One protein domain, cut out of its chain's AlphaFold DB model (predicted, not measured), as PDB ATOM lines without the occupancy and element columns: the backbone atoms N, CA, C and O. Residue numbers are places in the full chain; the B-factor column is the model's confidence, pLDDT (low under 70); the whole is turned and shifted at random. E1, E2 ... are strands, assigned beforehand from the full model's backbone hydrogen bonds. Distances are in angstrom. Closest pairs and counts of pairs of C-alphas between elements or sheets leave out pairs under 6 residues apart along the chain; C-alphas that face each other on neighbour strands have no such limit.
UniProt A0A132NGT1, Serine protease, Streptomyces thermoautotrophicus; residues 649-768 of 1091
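This is residues 649 to 768 of the 1091 residues of the protein "Serine protease" of Streptomyces thermoautotrophicus (UniProt A0A132NGT1). What would one see first in this model? A single sheet of nine strands folds back on itself into a flattened sandwich, its leaf E5 E7 E3 facing the larger leaf E2 E9 E8 E4 E6, with E1 as the hinge along one side. The sheet is curled like part of a barrel, the way across it turning by 305 degrees, yet the barrel stays unclosed, with E5 and E6 as edge strands that are apart. What is it made of, and how large is it? The printed part has 120 residues with no named helix and strands E1 to E9 in that order along the chain; the class is all strand and the sheet, in the order E5 E7 E3 E1 E2 E9 E8 E4 E6, is mixed. It is compact, with a radius of gyration of the C-alphas of 14.6 A and spans of 43 by 31 by 20 A.

Where are the strands of the larger leaf? E8 is residues 741 to 750, 28.8 A from first to last C-alpha, and E9 is residues 759 to 767, 26.3 A. E4 is residues 702 to 709, 21.4 A; E2 is residues 671 to 673 and E6 residues 721 to 724. Where are the strands of the other leaf and the hinge? E3 is residues 686 to 694, 25.6 A, E7 is residues 729 to 736, 21.8 A, and E5 is residues 715 to 717. The hinge E1 is residues 649 to 655, 19.3 A. Which points help to find the place? E1 begins at C-alpha 649, (195.680, 232.192, 268.252), E8 begins at C-alpha 741, (194.112, 218.537, 293.230), and E9 ends at C-alpha 767, (196.751, 215.507, 289.698).

How does the larger leaf pair? E8 and E9 form a hairpin, antiparallel at 162 degrees, with N 743 and O 765 2.8 A apart, within hydrogen-bond range. On the other side of E8, E4 is antiparallel to it, with N 748 and O 707 at 2.8 A, and E6 is antiparallel to E4, with N 704 and O 722 at 2.8 A. E2 is parallel to E9 at 13 degrees, with N 764 and O 671 at 2.8 A. How does the sheet go round the hinge? E1 is parallel to E2, with N 655 and O 672 at 2.8 A, and antiparallel to E3, with N 691 and O 651 at 2.8 A. The pairing is staggered: E1 pairs with E3 over residues 649 to 651 and with E2 over residues 654 to 655. How does the smaller leaf pair, and where do the leaves come close? E7 is antiparallel to E3 at 151 degrees, with N 688 and O 734 at 2.8 A, and E5 is antiparallel to E7, with N 716 and O 735 at 2.9 A. The leaves face each other with 82 pairs of C-alphas within 11 A; the closest C-alphas of E5 and E8 are those of Phe 715 and Ala 745, 7.0 A apart, and those of E6 and E7 are Leu 724 and Val 730, 6.6 A apart.

How far does it reach? The two C-alphas farthest apart are those of Pro 699 and Ala 768, 44.0 A, and the sheet is strongly twisted. Which links are long? Those from E1 to E2, 15 residues, and from E2 to E3, 12 residues; in the first, residues 667 to 668 pair antiparallel with residues 652 to 653 of E1. Is anything cut or uncertain? The printed part has no cut, its mean pLDDT is 94.8, and no printed residue is under 70.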
ATOM      1  N   THR A 649     196.110 233.589 268.200       95.81
ATOM      2  CA  THR A 649     195.680 232.192 268.252       95.81
ATOM      3  C   THR A 649     196.611 231.412 269.168       95.81
ATOM      4  O   THR A 649     197.816 231.686 269.235       95.81
ATOM      5  N   VAL A 650     196.038 230.453 269.890       97.38
ATOM      6  CA  VAL A 650     196.745 229.601 270.846       97.38
ATOM      7  C   VAL A 650     196.453 228.148 270.502       97.38
ATOM      8  O   VAL A 650     195.329 227.805 270.154       97.38
ATOM      9  N   SER A 651     197.486 227.314 270.570       97.88
ATOM     10  CA  SER A 651     197.383 225.860 270.500       97.88
ATOM     11  C   SER A 651     198.248 225.272 271.608       97.88
ATOM     12  O   SER A 651     199.448 225.555 271.683       97.88
ATOM     13  N   ALA A 652     197.632 224.507 272.498       98.12
ATOM     14  CA  ALA A 652     198.275 223.890 273.644       98.12
ATOM     15  C   ALA A 652     197.780 222.446 273.832       98.12
ATOM     16  O   ALA A 652     196.662 222.134 273.421       98.12
ATOM     17  N   PRO A 653     198.592 221.564 274.449       97.75
ATOM     18  CA  PRO A 653     198.197 220.179 274.668       97.75
ATOM     19  C   PRO A 653     196.995 220.057 275.604       97.75
ATOM     20  O   PRO A 653     196.987 220.648 276.688       97.75
ATOM     21  N   VAL A 654     196.047 219.211 275.207       97.56
ATOM     22  CA  VAL A 654     194.895 218.802 276.009       97.56
ATOM     23  C   VAL A 654     194.954 217.294 276.229       97.56
ATOM     24  O   VAL A 654     195.236 216.538 275.303       97.56
ATOM     25  N   CYS A 655     194.715 216.864 277.463       96.06
ATOM     26  CA  CYS A 655     194.585 215.462 277.828       96.06
ATOM     27  C   CYS A 655     193.361 215.291 278.721       96.06
ATOM     28  O   CYS A 655     193.399 215.623 279.907       96.06
ATOM     29  N   THR A 656     192.309 214.733 278.148       94.62
ATOM     30  CA  THR A 656     191.046 214.375 278.800       94.62
ATOM     31  C   THR A 656     190.494 213.114 278.124       94.62
ATOM     32  O   THR A 656     190.960 212.771 277.028       94.62
ATOM     33  N   PRO A 657     189.493 212.436 278.715       88.94
ATOM     34  CA  PRO A 657     188.825 211.312 278.058       88.94
ATOM     35  C   PRO A 657     188.169 211.658 276.711       88.94
ATOM     36  O   PRO A 657     187.974 210.751 275.918       88.94
ATOM     37  N   LEU A 658     187.854 212.935 276.445       88.62
ATOM     38  CA  LEU A 658     187.238 213.392 275.189       88.62
ATOM     39  C   LEU A 658     188.225 214.136 274.274       88.62
ATOM     40  O   LEU A 658     187.840 214.703 273.254       88.62
ATOM     41  N   SER A 659     189.512 214.181 274.633       91.25
ATOM     42  CA  SER A 659     190.483 215.024 273.926       91.25
ATOM     43  C   SER A 659     190.715 214.612 272.469       91.25
ATOM     44  O   SER A 659     191.128 215.444 271.666       91.25
ATOM     45  N   ASP A 660     190.447 213.360 272.100       88.56
ATOM     46  CA  ASP A 660     190.470 212.869 270.719       88.56
ATOM     47  C   ASP A 660     189.288 213.384 269.877       88.56
ATOM     48  O   ASP A 660     189.411 213.468 268.654       88.56
ATOM     49  N   LYS A 661     188.181 213.777 270.525       83.00
ATOM     50  CA  LYS A 661     186.965 214.330 269.903       83.00
ATOM     51  C   LYS A 661     187.025 215.839 269.663       83.00
ATOM     52  O   LYS A 661     186.153 216.389 268.996       83.00
ATOM     53  N   LEU A 662     188.049 216.516 270.180       85.62
ATOM     54  CA  LEU A 662     188.267 217.941 269.929       85.62
ATOM     55  C   LEU A 662     188.440 218.226 268.433       85.62
ATOM     56  O   LEU A 662     189.012 217.426 267.690       85.62
ATOM     57  N   ALA A 663     188.089 219.447 268.017       84.31
ATOM     58  CA  ALA A 663     188.293 219.925 266.643       84.31
ATOM     59  C   ALA A 663     189.724 219.701 266.106       84.31
ATOM     60  O   ALA A 663     189.944 219.576 264.899       84.31
ATOM     61  N   THR A 664     190.722 219.704 266.992       89.94
ATOM     62  CA  THR A 664     192.052 219.149 266.728       89.94
ATOM     63  C   THR A 664     192.389 218.178 267.854       89.94
ATOM     64  O   THR A 664     192.599 218.640 268.976       89.94
ATOM     65  N   PRO A 665     192.483 216.865 267.582       92.00
ATOM     66  CA  PRO A 665     192.726 215.871 268.620       92.00
ATOM     67  C   PRO A 665     193.910 216.239 269.527       92.00
ATOM     68  O   PRO A 665     195.009 216.553 269.055       92.00
ATOM     69  N   HIS A 666     193.667 216.205 270.835       94.94
ATOM     70  CA  HIS A 666     194.613 216.482 271.920       94.94
ATOM     71  C   HIS A 666     195.222 217.896 271.920       94.94
ATOM     72  O   HIS A 666     196.281 218.121 272.518       94.94
ATOM     73  N   GLN A 667     194.600 218.860 271.237       96.56
ATOM     74  CA  GLN A 667     195.058 220.248 271.172       96.56
ATOM     75  C   GLN A 667     193.889 221.223 271.312       96.56
ATOM     76  O   GLN A 667     192.828 221.022 270.731       96.56
ATOM     77  N   GLY A 668     194.117 222.341 271.998       95.94
ATOM     78  CA  GLY A 668     193.104 223.382 272.142       95.94
ATOM     79  C   GLY A 668     193.667 224.743 272.550       95.94
ATOM     80  O   GLY A 668     194.855 225.014 272.359       95.94
ATOM     81  N   ALA A 669     192.818 225.631 273.064       96.06
ATOM     82  CA  ALA A 669     193.143 227.035 273.325       96.06
ATOM     83  C   ALA A 669     193.922 227.293 274.635       96.06
ATOM     84  O   ALA A 669     194.357 228.423 274.877       96.06
ATOM     85  N   GLY A 670     194.148 226.268 275.456       97.50
ATOM     86  CA  GLY A 670     194.932 226.334 276.692       97.50
ATOM     87  C   GLY A 670     195.394 224.949 277.139       97.50
ATOM     88  O   GLY A 670     194.967 223.939 276.587       97.50
ATOM     89  N   VAL A 671     196.312 224.878 278.108       98.25
ATOM     90  CA  VAL A 671     196.683 223.574 278.685       98.25
ATOM     91  C   VAL A 671     195.517 223.082 279.530       98.25
ATOM     92  O   VAL A 671     195.136 223.763 280.482       98.25
ATOM     93  N   TYR A 672     195.005 221.892 279.229       97.94
ATOM     94  CA  TYR A 672     194.059 221.201 280.099       97.94
ATOM     95  C   TYR A 672     194.435 219.730 280.231       97.94
ATOM     96  O   TYR A 672     194.447 218.993 279.252       97.94
ATOM     97  N   ASN A 673     194.802 219.300 281.437       97.00
ATOM     98  CA  ASN A 673     195.166 217.913 281.704       97.00
ATOM     99  C   ASN A 673     194.345 217.351 282.871       97.00
ATOM    100  O   ASN A 673     194.504 217.803 284.002       97.00
ATOM    101  N   ARG A 674     193.489 216.371 282.573       95.31
ATOM    102  CA  ARG A 674     192.643 215.602 283.499       95.31
ATOM    103  C   ARG A 674     192.666 214.093 283.177       95.31
ATOM    104  O   ARG A 674     191.791 213.337 283.582       95.31
ATOM    105  N   CYS A 675     193.643 213.623 282.409       91.44
ATOM    106  CA  CYS A 675     193.759 212.199 282.108       91.44
ATOM    107  C   CYS A 675     194.154 211.389 283.348       91.44
ATOM    108  O   CYS A 675     194.953 211.849 284.158       91.44
ATOM    109  N   ALA A 676     193.680 210.147 283.440       86.06
ATOM    110  CA  ALA A 676     194.297 209.152 284.315       86.06
ATOM    111  C   ALA A 676     195.581 208.617 283.659       86.06
ATOM    112  O   ALA A 676     196.691 208.869 284.120       86.06
ATOM    113  N   ALA A 677     195.454 207.970 282.496       83.50
ATOM    114  CA  ALA A 677     196.600 207.505 281.722       83.50
ATOM    115  C   ALA A 677     197.306 208.674 281.011       83.50
ATOM    116  O   ALA A 677     196.703 209.395 280.222       83.50
ATOM    117  N   GLY A 678     198.598 208.873 281.283       79.19
ATOM    118  CA  GLY A 678     199.379 209.971 280.695       79.19
ATOM    119  C   GLY A 678     199.123 211.352 281.319       79.19
ATOM    120  O   GLY A 678     199.817 212.312 280.961       79.19
ATOM    121  N   GLY A 679     198.197 211.457 282.281       85.75
ATOM    122  CA  GLY A 679     197.977 212.659 283.089       85.75
ATOM    123  C   GLY A 679     198.989 212.822 284.218       85.75
ATOM    124  O   GLY A 679     200.026 212.168 284.198       85.75
ATOM    125  N   HIS A 680     198.769 213.756 285.140       91.06
ATOM    126  CA  HIS A 680     199.753 214.078 286.179       91.06
ATOM    127  C   HIS A 680     199.653 213.182 287.413       91.06
ATOM    128  O   HIS A 680     198.608 213.139 288.062       91.06
ATOM    129  N   GLU A 681     200.790 212.624 287.827       89.31
ATOM    130  CA  GLU A 681     200.960 212.155 289.202       89.31
ATOM    131  C   GLU A 681     201.303 213.333 290.142       89.31
ATOM    132  O   GLU A 681     201.989 214.283 289.735       89.31
ATOM    133  N   PRO A 682     200.872 213.308 291.417       90.94
ATOM    134  CA  PRO A 682     201.227 214.347 292.381       90.94
ATOM    135  C   PRO A 682     202.750 214.520 292.537       90.94
ATOM    136  O   PRO A 682     203.476 213.589 292.873       90.94
ATOM    137  N   GLY A 683     203.238 215.743 292.329       91.00
ATOM    138  CA  GLY A 683     204.655 216.115 292.371       91.00
ATOM    139  C   GLY A 683     205.413 215.888 291.057       91.00
ATOM    140  O   GLY A 683     206.564 216.316 290.940       91.00
ATOM    141  N   GLU A 684     204.793 215.261 290.055       94.19
ATOM    142  CA  GLU A 684     205.410 215.019 288.755       94.19
ATOM    143  C   GLU A 684     205.518 216.316 287.945       94.19
ATOM    144  O   GLU A 684     204.523 216.982 287.653       94.19
ATOM    145  N   ALA A 685     206.738 216.658 287.527       96.00
ATOM    146  CA  ALA A 685     206.975 217.795 286.651       96.00
ATOM    147  C   ALA A 685     206.804 217.404 285.172       96.00
ATOM    148  O   ALA A 685     207.570 216.589 284.660       96.00
ATOM    149  N   LYS A 686     205.876 218.054 284.460       96.12
ATOM    150  CA  LYS A 686     205.687 217.907 283.003       96.12
ATOM    151  C   LYS A 686     205.814 219.229 282.277       96.12
ATOM    152  O   LYS A 686     205.436 220.277 282.795       96.12
ATOM    153  N   ASP A 687     206.334 219.170 281.057       96.38
ATOM    154  CA  ASP A 687     206.430 220.322 280.168       96.38
ATOM    155  C   ASP A 687     205.307 220.331 279.136       96.38
ATOM    156  O   ASP A 687     205.093 219.362 278.411       96.38
ATOM    157  N   TYR A 688     204.680 221.490 279.002       96.88
ATOM    158  CA  TYR A 688     203.689 221.805 277.991       96.88
ATOM    159  C   TYR A 688     204.252 222.855 277.034       96.88
ATOM    160  O   TYR A 688     204.892 223.830 277.445       96.88
ATOM    161  N   LEU A 689     204.025 222.655 275.737       97.38
ATOM    162  CA  LEU A 689     204.413 223.604 274.696       97.38
ATOM    163  C   LEU A 689     203.183 224.390 274.251       97.38
ATOM    164  O   LEU A 689     202.421 223.928 273.409       97.38
ATOM    165  N   VAL A 690     203.018 225.590 274.801       98.31
ATOM    166  CA  VAL A 690     201.952 226.518 274.416       98.31
ATOM    167  C   VAL A 690     202.406 227.278 273.175       98.31
ATOM    168  O   VAL A 690     203.330 228.089 273.234       98.31
ATOM    169  N   THR A 691     201.794 227.002 272.030       98.44
ATOM    170  CA  THR A 691     202.093 227.684 270.769       98.44
ATOM    171  C   THR A 691     201.213 228.915 270.638       98.44
ATOM    172  O   THR A 691     199.994 228.799 270.573       98.44
ATOM    173  N   VAL A 692     201.826 230.094 270.567       98.19
ATOM    174  CA  VAL A 692     201.128 231.372 270.398       98.19
ATOM    175  C   VAL A 692     201.478 231.960 269.038       98.19
ATOM    176  O   VAL A 692     202.653 232.070 268.684       98.19
ATOM    177  N   THR A 693     200.460 232.377 268.290       97.69
ATOM    178  CA  THR A 693     200.623 233.132 267.043       97.69
ATOM    179  C   THR A 693     199.919 234.470 267.167       97.69
ATOM    180  O   THR A 693     198.723 234.535 267.438       97.69
ATOM    181  N   ARG A 694     200.644 235.561 266.917       96.31
ATOM    182  CA  ARG A 694     200.045 236.894 266.808       96.31
ATOM    183  C   ARG A 694     199.486 237.085 265.401       96.31
ATOM    184  O   ARG A 694     200.249 237.207 264.445       96.31
ATOM    185  N   ALA A 695     198.167 237.073 265.262       94.12
ATOM    186  CA  ALA A 695     197.463 237.046 263.983       94.12
ATOM    187  C   ALA A 695     197.301 238.432 263.330       94.12
ATOM    188  O   ALA A 695     197.208 238.520 262.106       94.12
ATOM    189  N   SER A 696     197.299 239.521 264.106       92.81
ATOM    190  CA  SER A 696     197.127 240.887 263.582       92.81
ATOM    191  C   SER A 696     198.146 241.888 264.153       92.81
ATOM    192  O   SER A 696     199.141 241.503 264.771       92.81
ATOM    193  N   GLY A 697     197.960 243.177 263.849       88.06
ATOM    194  CA  GLY A 697     198.816 244.262 264.336       88.06
ATOM    195  C   GLY A 697     200.048 244.559 263.479       88.06
ATOM    196  O   GLY A 697     200.129 244.195 262.298       88.06
ATOM    197  N   ASP A 698     201.021 245.239 264.096       86.50
ATOM    198  CA  ASP A 698     202.292 245.648 263.473       86.50
ATOM    199  C   ASP A 698     203.041 244.423 262.911       86.50
ATOM    200  O   ASP A 698     203.174 243.428 263.625       86.50
ATOM    201  N   PRO A 699     203.533 244.437 261.659       85.88
ATOM    202  CA  PRO A 699     204.262 243.304 261.086       85.88
ATOM    203  C   PRO A 699     205.603 243.005 261.777       85.88
ATOM    204  O   PRO A 699     206.100 241.884 261.670       85.88
ATOM    205  N   ARG A 700     206.205 243.975 262.476       90.56
ATOM    206  CA  ARG A 700     207.489 243.797 263.166       90.56
ATOM    207  C   ARG A 700     207.337 242.869 264.375       90.56
ATOM    208  O   ARG A 700     206.289 242.888 265.021       90.56
ATOM    209  N   PRO A 701     208.365 242.076 264.723       94.12
ATOM    210  CA  PRO A 701     208.353 241.296 265.956       94.12
ATOM    211  C   PRO A 701     208.181 242.194 267.187       94.12
ATOM    212  O   PRO A 701     208.889 243.190 267.326       94.12
ATOM    213  N   LYS A 702     207.253 241.823 268.073       94.88
ATOM    214  CA  LYS A 702     207.001 242.505 269.351       94.88
ATOM    215  C   LYS A 702     207.451 241.626 270.512       94.88
ATOM    216  O   LYS A 702     207.307 240.406 270.435       94.88
ATOM    217  N   ALA A 703     208.000 242.237 271.557       95.50
ATOM    218  CA  ALA A 703     208.424 241.541 272.766       95.50
ATOM    219  C   ALA A 703     207.343 241.658 273.846       95.50
ATOM    220  O   ALA A 703     206.923 242.759 274.179       95.50
ATOM    221  N   TYR A 704     206.950 240.526 274.416       97.25
ATOM    222  CA  TYR A 704     205.954 240.423 275.477       97.25
ATOM    223  C   TYR A 704     206.623 239.928 276.752       97.25
ATOM    224  O   TYR A 704     207.427 238.993 276.716       97.25
ATOM    225  N   ARG A 705     206.276 240.524 277.891       97.69
ATOM    226  CA  ARG A 705     206.613 240.005 279.216       97.69
ATOM    227  C   ARG A 705     205.693 238.835 279.544       97.69
ATOM    228  O   ARG A 705     204.481 238.938 279.387       97.69
ATOM    229  N   LEU A 706     206.287 237.752 280.031       98.12
ATOM    230  CA  LEU A 706     205.573 236.580 280.522       98.12
ATOM    231  C   LEU A 706     205.390 236.675 282.035       98.12
ATOM    232  O   LEU A 706     206.341 236.958 282.765       98.12
ATOM    233  N   SER A 707     204.176 236.419 282.511       97.31
ATOM    234  CA  SER A 707     203.890 236.266 283.941       97.31
ATOM    235  C   SER A 707     202.776 235.250 284.180       97.31
ATOM    236  O   SER A 707     202.011 234.935 283.271       97.31
ATOM    237  N   LEU A 708     202.705 234.719 285.401       98.00
ATOM    238  CA  LEU A 708     201.694 233.748 285.815       98.00
ATOM    239  C   LEU A 708     200.815 234.374 286.900       98.00
ATOM    240  O   LEU A 708     201.303 234.695 287.983       98.00
ATOM    241  N   GLN A 709     199.529 234.562 286.612       97.19
ATOM    242  CA  GLN A 709     198.547 235.075 287.571       97.19
ATOM    243  C   GLN A 709     197.714 233.930 288.151       97.19
ATOM    244  O   GLN A 709     197.296 233.034 287.423       97.19
ATOM    245  N   GLY A 710     197.460 233.979 289.462       96.44
ATOM    246  CA  GLY A 710     196.699 232.944 290.172       96.44
ATOM    247  C   GLY A 710     197.453 231.628 290.376       96.44
ATOM    248  O   GLY A 710     196.857 230.665 290.832       96.44
ATOM    249  N   ASN A 711     198.746 231.599 290.049       97.44
ATOM    250  CA  ASN A 711     199.607 230.437 290.217       97.44
ATOM    251  C   ASN A 711     199.964 230.227 291.694       97.44
ATOM    252  O   ASN A 711     200.536 231.116 292.324       97.44
ATOM    253  N   ASP A 712     199.688 229.038 292.210       96.31
ATOM    254  CA  ASP A 712     199.993 228.612 293.582       96.31
ATOM    255  C   ASP A 712     201.406 228.022 293.747       96.31
ATOM    256  O   ASP A 712     201.766 227.545 294.820       96.31
ATOM    257  N   GLY A 713     202.222 228.084 292.693       96.69
ATOM    258  CA  GLY A 713     203.561 227.496 292.637       96.69
ATOM    259  C   GLY A 713     203.652 226.294 291.698       96.69
ATOM    260  O   GLY A 713     204.761 225.897 291.352       96.69
ATOM    261  N   THR A 714     202.514 225.779 291.222       97.88
ATOM    262  CA  THR A 714     202.453 224.645 290.289       97.88
ATOM    263  C   THR A 714     203.150 224.929 288.961       97.88
ATOM    264  O   THR A 714     203.870 224.077 288.440       97.88
ATOM    265  N   PHE A 715     202.942 226.117 288.391       98.25
ATOM    266  CA  PHE A 715     203.409 226.456 287.049       98.25
ATOM    267  C   PHE A 715     204.687 227.300 287.067       98.25
ATOM    268  O   PHE A 715     204.870 228.175 287.917       98.25
ATOM    269  N   ARG A 716     205.554 227.106 286.067       97.81
ATOM    270  CA  ARG A 716     206.735 227.953 285.818       97.81
ATOM    271  C   ARG A 716     206.993 228.150 284.327       97.81
ATOM    272  O   ARG A 716     206.842 227.225 283.532       97.81
ATOM    273  N   THR A 717     207.446 229.346 283.953       95.81
ATOM    274  CA  THR A 717     207.953 229.643 282.604       95.81
ATOM    275  C   THR A 717     209.484 229.617 282.598       95.81
ATOM    276  O   THR A 717     210.125 229.972 283.586       95.81
ATOM    277  N   TYR A 718     210.098 229.204 281.484       91.06
ATOM    278  CA  TYR A 718     211.570 229.211 281.342       91.06
ATOM    279  C   TYR A 718     212.140 230.573 280.944       91.06
ATOM    280  O   TYR A 718     213.317 230.845 281.166       91.06
ATOM    281  N   ALA A 719     211.312 231.414 280.331       92.69
ATOM    282  CA  ALA A 719     211.672 232.761 279.929       92.69
ATOM    283  C   ALA A 719     210.743 233.766 280.613       92.69
ATOM    284  O   ALA A 719     209.561 233.492 280.841       92.69
ATOM    285  N   SER A 720     211.279 234.947 280.908       94.38
ATOM    286  CA  SER A 720     210.511 236.101 281.384       94.38
ATOM    287  C   SER A 720     209.923 236.932 280.242       94.38
ATOM    288  O   SER A 720     209.117 237.828 280.480       94.38
ATOM    289  N   THR A 721     210.345 236.674 279.001       96.69
ATOM    290  CA  THR A 721     209.904 237.389 277.801       96.69
ATOM    291  C   THR A 721     209.831 236.458 276.597       96.69
ATOM    292  O   THR A 721     210.631 235.530 276.490       96.69
ATOM    293  N   VAL A 722     208.938 236.754 275.654       96.88
ATOM    294  CA  VAL A 722     208.848 236.090 274.346       96.88
ATOM    295  C   VAL A 722     208.728 237.133 273.240       96.88
ATOM    296  O   VAL A 722     208.090 238.165 273.427       96.88
ATOM    297  N   THR A 723     209.323 236.868 272.079       96.94
ATOM    298  CA  THR A 723     209.188 237.733 270.903       96.94
ATOM    299  C   THR A 723     208.274 237.067 269.883       96.94
ATOM    300  O   THR A 723     208.574 235.963 269.433       96.94
ATOM    301  N   LEU A 724     207.187 237.740 269.495       96.31
ATOM    302  CA  LEU A 724     206.190 237.231 268.548       96.31
ATOM    303  C   LEU A 724     206.190 238.046 267.237       96.31
ATOM    304  O   LEU A 724     205.681 239.179 267.195       96.31
ATOM    305  N   PRO A 725     206.733 237.497 266.135       94.88
ATOM    306  CA  PRO A 725     206.478 238.007 264.791       94.88
ATOM    307  C   PRO A 725     205.010 237.798 264.396       94.88
ATOM    308  O   PRO A 725     204.369 236.840 264.829       94.88
ATOM    309  N   ARG A 726     204.464 238.682 263.553       95.12
ATOM    310  CA  ARG A 726     203.088 238.529 263.065       95.12
ATOM    311  C   ARG A 726     202.980 237.302 262.155       95.12
ATOM    312  O   ARG A 726     203.758 237.173 261.213       95.12
ATOM    313  N   GLY A 727     202.002 236.439 262.414       94.88
ATOM    314  CA  GLY A 727     201.705 235.240 261.625       94.88
ATOM    315  C   GLY A 727     202.694 234.083 261.797       94.88
ATOM    316  O   GLY A 727     202.564 233.088 261.093       94.88
ATOM    317  N   VAL A 728     203.671 234.194 262.706       96.06
ATOM    318  CA  VAL A 728     204.642 233.123 262.976       96.06
ATOM    319  C   VAL A 728     204.302 232.453 264.311       96.06
ATOM    320  O   VAL A 728     204.285 233.148 265.329       96.06
ATOM    321  N   PRO A 729     204.054 231.131 264.335       97.12
ATOM    322  CA  PRO A 729     203.811 230.406 265.576       97.12
ATOM    323  C   PRO A 729     205.091 230.309 266.410       97.12
ATOM    324  O   PRO A 729     206.142 229.896 265.915       97.12
ATOM    325  N   VAL A 730     205.000 230.658 267.693       97.81
ATOM    326  CA  VAL A 730     206.114 230.596 268.648       97.81
ATOM    327  C   VAL A 730     205.722 229.725 269.834       97.81
ATOM    328  O   VAL A 730     204.666 229.912 270.432       97.81
ATOM    329  N   LYS A 731     206.587 228.773 270.193       97.62
ATOM    330  CA  LYS A 731     206.364 227.854 271.315       97.62
ATOM    331  C   LYS A 731     206.895 228.445 272.617       97.62
ATOM    332  O   LYS A 731     208.076 228.771 272.715       97.62
ATOM    333  N   ILE A 732     206.035 228.523 273.622       97.94
ATOM    334  CA  ILE A 732     206.354 228.901 274.997       97.94
ATOM    335  C   ILE A 732     206.323 227.630 275.844       97.94
ATOM    336  O   ILE A 732     205.316 226.928 275.891       97.94
ATOM    337  N   ARG A 733     207.437 227.316 276.509       97.75
ATOM    338  CA  ARG A 733     207.529 226.159 277.407       97.75
ATOM    339  C   ARG A 733     207.006 226.531 278.795       97.75
ATOM    340  O   ARG A 733     207.575 227.411 279.448       97.75
ATOM    341  N   LEU A 734     205.966 225.830 279.229       97.88
ATOM    342  CA  LEU A 734     205.334 225.938 280.540       97.88
ATOM    343  C   LEU A 734     205.513 224.603 281.271       97.88
ATOM    344  O   LEU A 734     205.031 223.587 280.787       97.88
ATOM    345  N   THR A 735     206.203 224.576 282.411       97.81
ATOM    346  CA  THR A 735     206.245 223.362 283.247       97.81
ATOM    347  C   THR A 735     205.158 223.440 284.308       97.81
ATOM    348  O   THR A 735     205.022 224.494 284.933       97.81
ATOM    349  N   ALA A 736     204.458 222.336 284.556       97.94
ATOM    350  CA  ALA A 736     203.593 222.152 285.716       97.94
ATOM    351  C   ALA A 736     204.152 221.045 286.623       97.94
ATOM    352  O   ALA A 736     204.619 220.029 286.116       97.94
ATOM    353  N   ALA A 737     204.119 221.251 287.939       97.12
ATOM    354  CA  ALA A 737     204.438 220.251 288.962       97.12
ATOM    355  C   ALA A 737     203.367 220.302 290.074       97.12
ATOM    356  O   ALA A 737     203.611 220.887 291.131       97.12
ATOM    357  N   PRO A 738     202.149 219.800 289.798       96.88
ATOM    358  CA  PRO A 738     201.002 219.937 290.694       96.88
ATOM    359  C   PRO A 738     201.131 219.061 291.940       96.88
ATOM    360  O   PRO A 738     201.670 217.958 291.882       96.88
ATOM    361  N   THR A 739     200.588 219.517 293.065       96.38
ATOM    362  CA  THR A 739     200.241 218.622 294.183       96.38
ATOM    363  C   THR A 739     198.915 217.913 293.891       96.38
ATOM    364  O   THR A 739     198.340 218.111 292.832       96.38
ATOM    365  N   VAL A 740     198.402 217.085 294.808       95.19
ATOM    366  CA  VAL A 740     197.052 216.514 294.650       95.19
ATOM    367  C   VAL A 740     196.018 217.640 294.526       95.19
ATOM    368  O   VAL A 740     195.956 218.510 295.395       95.19
ATOM    369  N   GLY A 741     195.185 217.581 293.488       95.94
ATOM    370  CA  GLY A 741     194.112 218.537 293.230       95.94
ATOM    371  C   GLY A 741     194.161 219.161 291.835       95.94
ATOM    372  O   GLY A 741     194.997 218.826 290.996       95.94
ATOM    373  N   ALA A 742     193.232 220.088 291.598       97.31
ATOM    374  CA  ALA A 742     193.213 220.926 290.408       97.31
ATOM    375  C   ALA A 742     194.003 222.217 290.646       97.31
ATOM    376  O   ALA A 742     193.762 222.951 291.607       97.31
ATOM    377  N   HIS A 743     194.904 222.524 289.720       98.12
ATOM    378  CA  HIS A 743     195.785 223.680 289.767       98.12
ATOM    379  C   HIS A 743     195.641 224.484 288.483       98.12
ATOM    380  O   HIS A 743     195.635 223.918 287.391       98.12
ATOM    381  N   SER A 744     195.553 225.811 288.592       98.44
ATOM    382  CA  SER A 744     195.363 226.669 287.419       98.44
ATOM    383  C   SER A 744     196.147 227.970 287.490       98.44
ATOM    384  O   SER A 744     196.235 228.571 288.559       98.44
ATOM    385  N   ALA A 745     196.635 228.452 286.350       98.50
ATOM    386  CA  ALA A 745     197.282 229.754 286.222       98.50
ATOM    387  C   ALA A 745     196.977 230.409 284.869       98.50
ATOM    388  O   ALA A 745     196.921 229.744 283.832       98.50
ATOM    389  N   ILE A 746     196.855 231.737 284.868       98.56
ATOM    390  CA  ILE A 746     196.790 232.523 283.633       98.56
ATOM    391  C   ILE A 746     198.222 232.837 283.201       98.56
ATOM    392  O   ILE A 746     198.917 233.600 283.880       98.56
ATOM    393  N   LEU A 747     198.650 232.291 282.064       98.56
ATOM    394  CA  LEU A 747     199.863 232.725 281.376       98.56
ATOM    395  C   LEU A 747     199.565 234.039 280.653       98.56
ATOM    396  O   LEU A 747     198.828 234.065 279.670       98.56
ATOM    397  N   ARG A 748     200.135 235.128 281.160       98.00
ATOM    398  CA  ARG A 748     199.938 236.489 280.658       98.00
ATOM    399  C   ARG A 748     201.077 236.898 279.739       98.00
ATOM    400  O   ARG A 748     202.238 236.789 280.138       98.00
ATOM    401  N   LEU A 749     200.732 237.410 278.562       97.69
ATOM    402  CA  LEU A 749     201.631 238.094 277.639       97.69
ATOM    403  C   LEU A 749     201.263 239.578 277.630       97.69
ATOM    404  O   LEU A 749     200.143 239.935 277.273       97.69
ATOM    405  N   ASP A 750     202.213 240.412 278.038       95.69
ATOM    406  CA  ASP A 750     202.026 241.849 278.254       95.69
ATOM    407  C   ASP A 750     203.122 242.624 277.512       95.69
ATOM    408  O   ASP A 750     204.305 242.472 277.832       95.69
ATOM    409  N   ASP A 751     202.764 243.400 276.493       94.44
ATOM    410  CA  ASP A 751     203.655 244.346 275.822       94.44
ATOM    411  C   ASP A 751     203.739 245.620 276.682       94.44
ATOM    412  O   ASP A 751     202.767 246.363 276.790       94.44
ATOM    413  N   PRO A 752     204.899 245.950 277.284       89.62
ATOM    414  CA  PRO A 752     205.018 247.132 278.137       89.62
ATOM    415  C   PRO A 752     204.729 248.464 277.426       89.62
ATOM    416  O   PRO A 752     204.634 249.498 278.093       89.62
ATOM    417  N   ALA A 753     204.669 248.471 276.090       89.94
ATOM    418  CA  ALA A 753     204.318 249.637 275.291       89.94
ATOM    419  C   ALA A 753     202.802 249.814 275.099       89.94
ATOM    420  O   ALA A 753     202.382 250.908 274.708       89.94
ATOM    421  N   THR A 754     201.982 248.791 275.359       90.62
ATOM    422  CA  THR A 754     200.523 248.868 275.241       90.62
ATOM    423  C   THR A 754     199.866 249.049 276.619       90.62
ATOM    424  O   THR A 754     200.385 248.638 277.659       90.62
ATOM    425  N   PRO A 755     198.733 249.763 276.688       89.62
ATOM    426  CA  PRO A 755     197.915 249.805 277.893       89.62
ATOM    427  C   PRO A 755     197.111 248.505 278.073       89.62
ATOM    428  O   PRO A 755     196.271 248.179 277.244       89.62
ATOM    429  N   GLY A 756     197.269 247.844 279.222       89.62
ATOM    430  CA  GLY A 756     196.497 246.644 279.572       89.62
ATOM    431  C   GLY A 756     197.148 245.346 279.089       89.62
ATOM    432  O   GLY A 756     198.209 245.372 278.491       89.62
ATOM    433  N   LEU A 757     196.509 244.215 279.383       94.56
ATOM    434  CA  LEU A 757     196.968 242.875 279.025       94.56
ATOM    435  C   LEU A 757     196.658 242.572 277.551       94.56
ATOM    436  O   LEU A 757     195.516 242.750 277.130       94.56
ATOM    437  N   ASP A 758     197.626 242.068 276.782       95.62
ATOM    438  CA  ASP A 758     197.407 241.689 275.376       95.62
ATOM    439  C   ASP A 758     196.812 240.283 275.223       95.62
ATOM    440  O   ASP A 758     195.915 240.083 274.407       95.62
ATOM    441  N   LEU A 759     197.289 239.305 276.003       97.00
ATOM    442  CA  LEU A 759     196.778 237.931 275.976       97.00
ATOM    443  C   LEU A 759     196.899 237.261 277.347       97.00
ATOM    444  O   LEU A 759     197.952 237.308 277.984       97.00
ATOM    445  N   GLY A 760     195.842 236.573 277.775       97.69
ATOM    446  CA  GLY A 760     195.889 235.602 278.864       97.69
ATOM    447  C   GLY A 760     195.461 234.225 278.366       97.69
ATOM    448  O   GLY A 760     194.449 234.101 277.684       97.69
ATOM    449  N   VAL A 761     196.236 233.199 278.709       98.44
ATOM    450  CA  VAL A 761     195.935 231.792 278.408       98.44
ATOM    451  C   VAL A 761     195.664 231.077 279.725       98.44
ATOM    452  O   VAL A 761     196.535 231.085 280.598       98.44
ATOM    453  N   LEU A 762     194.480 230.486 279.886       98.44
ATOM    454  CA  LEU A 762     194.174 229.651 281.047       98.44
ATOM    455  C   LEU A 762     194.895 228.308 280.895       98.44
ATOM    456  O   LEU A 762     194.860 227.688 279.837       98.44
ATOM    457  N   ASN A 763     195.589 227.886 281.945       98.56
ATOM    458  CA  ASN A 763     196.267 226.598 281.996       98.56
ATOM    459  C   ASN A 763     195.811 225.893 283.262       98.56
ATOM    460  O   ASN A 763     195.948 226.471 284.341       98.56
ATOM    461  N   THR A 764     195.302 224.675 283.124       98.44
ATOM    462  CA  THR A 764     194.755 223.875 284.215       98.44
ATOM    463  C   THR A 764     195.294 222.452 284.136       98.44
ATOM    464  O   THR A 764     195.242 221.810 283.091       98.44
ATOM    465  N   VAL A 765     195.807 221.942 285.251       98.25
ATOM    466  CA  VAL A 765     196.209 220.539 285.389       98.25
ATOM    467  C   VAL A 765     195.568 219.955 286.637       98.25
ATOM    468  O   VAL A 765     195.434 220.641 287.651       98.25
ATOM    469  N   VAL A 766     195.174 218.693 286.559       98.00
ATOM    470  CA  VAL A 766     194.635 217.916 287.669       98.00
ATOM    471  C   VAL A 766     195.608 216.787 287.955       98.00
ATOM    472  O   VAL A 766     195.959 216.031 287.052       98.00
ATOM    473  N   ALA A 767     196.041 216.679 289.208       96.50
ATOM    474  CA  ALA A 767     196.751 215.507 289.698       96.50
ATOM    475  C   ALA A 767     195.868 214.775 290.703       96.50
ATOM    476  O   ALA A 767     195.451 215.343 291.718       96.50
ATOM    477  N   ALA A 768     195.576 213.516 290.401       94.50
ATOM    478  CA  ALA A 768     194.660 212.693 291.169       94.50
ATOM    479  C   ALA A 768     195.376 211.416 291.621       94.50
ATOM    480  O   ALA A 768     195.963 210.742 290.780       94.50
TER     481      ALA A 768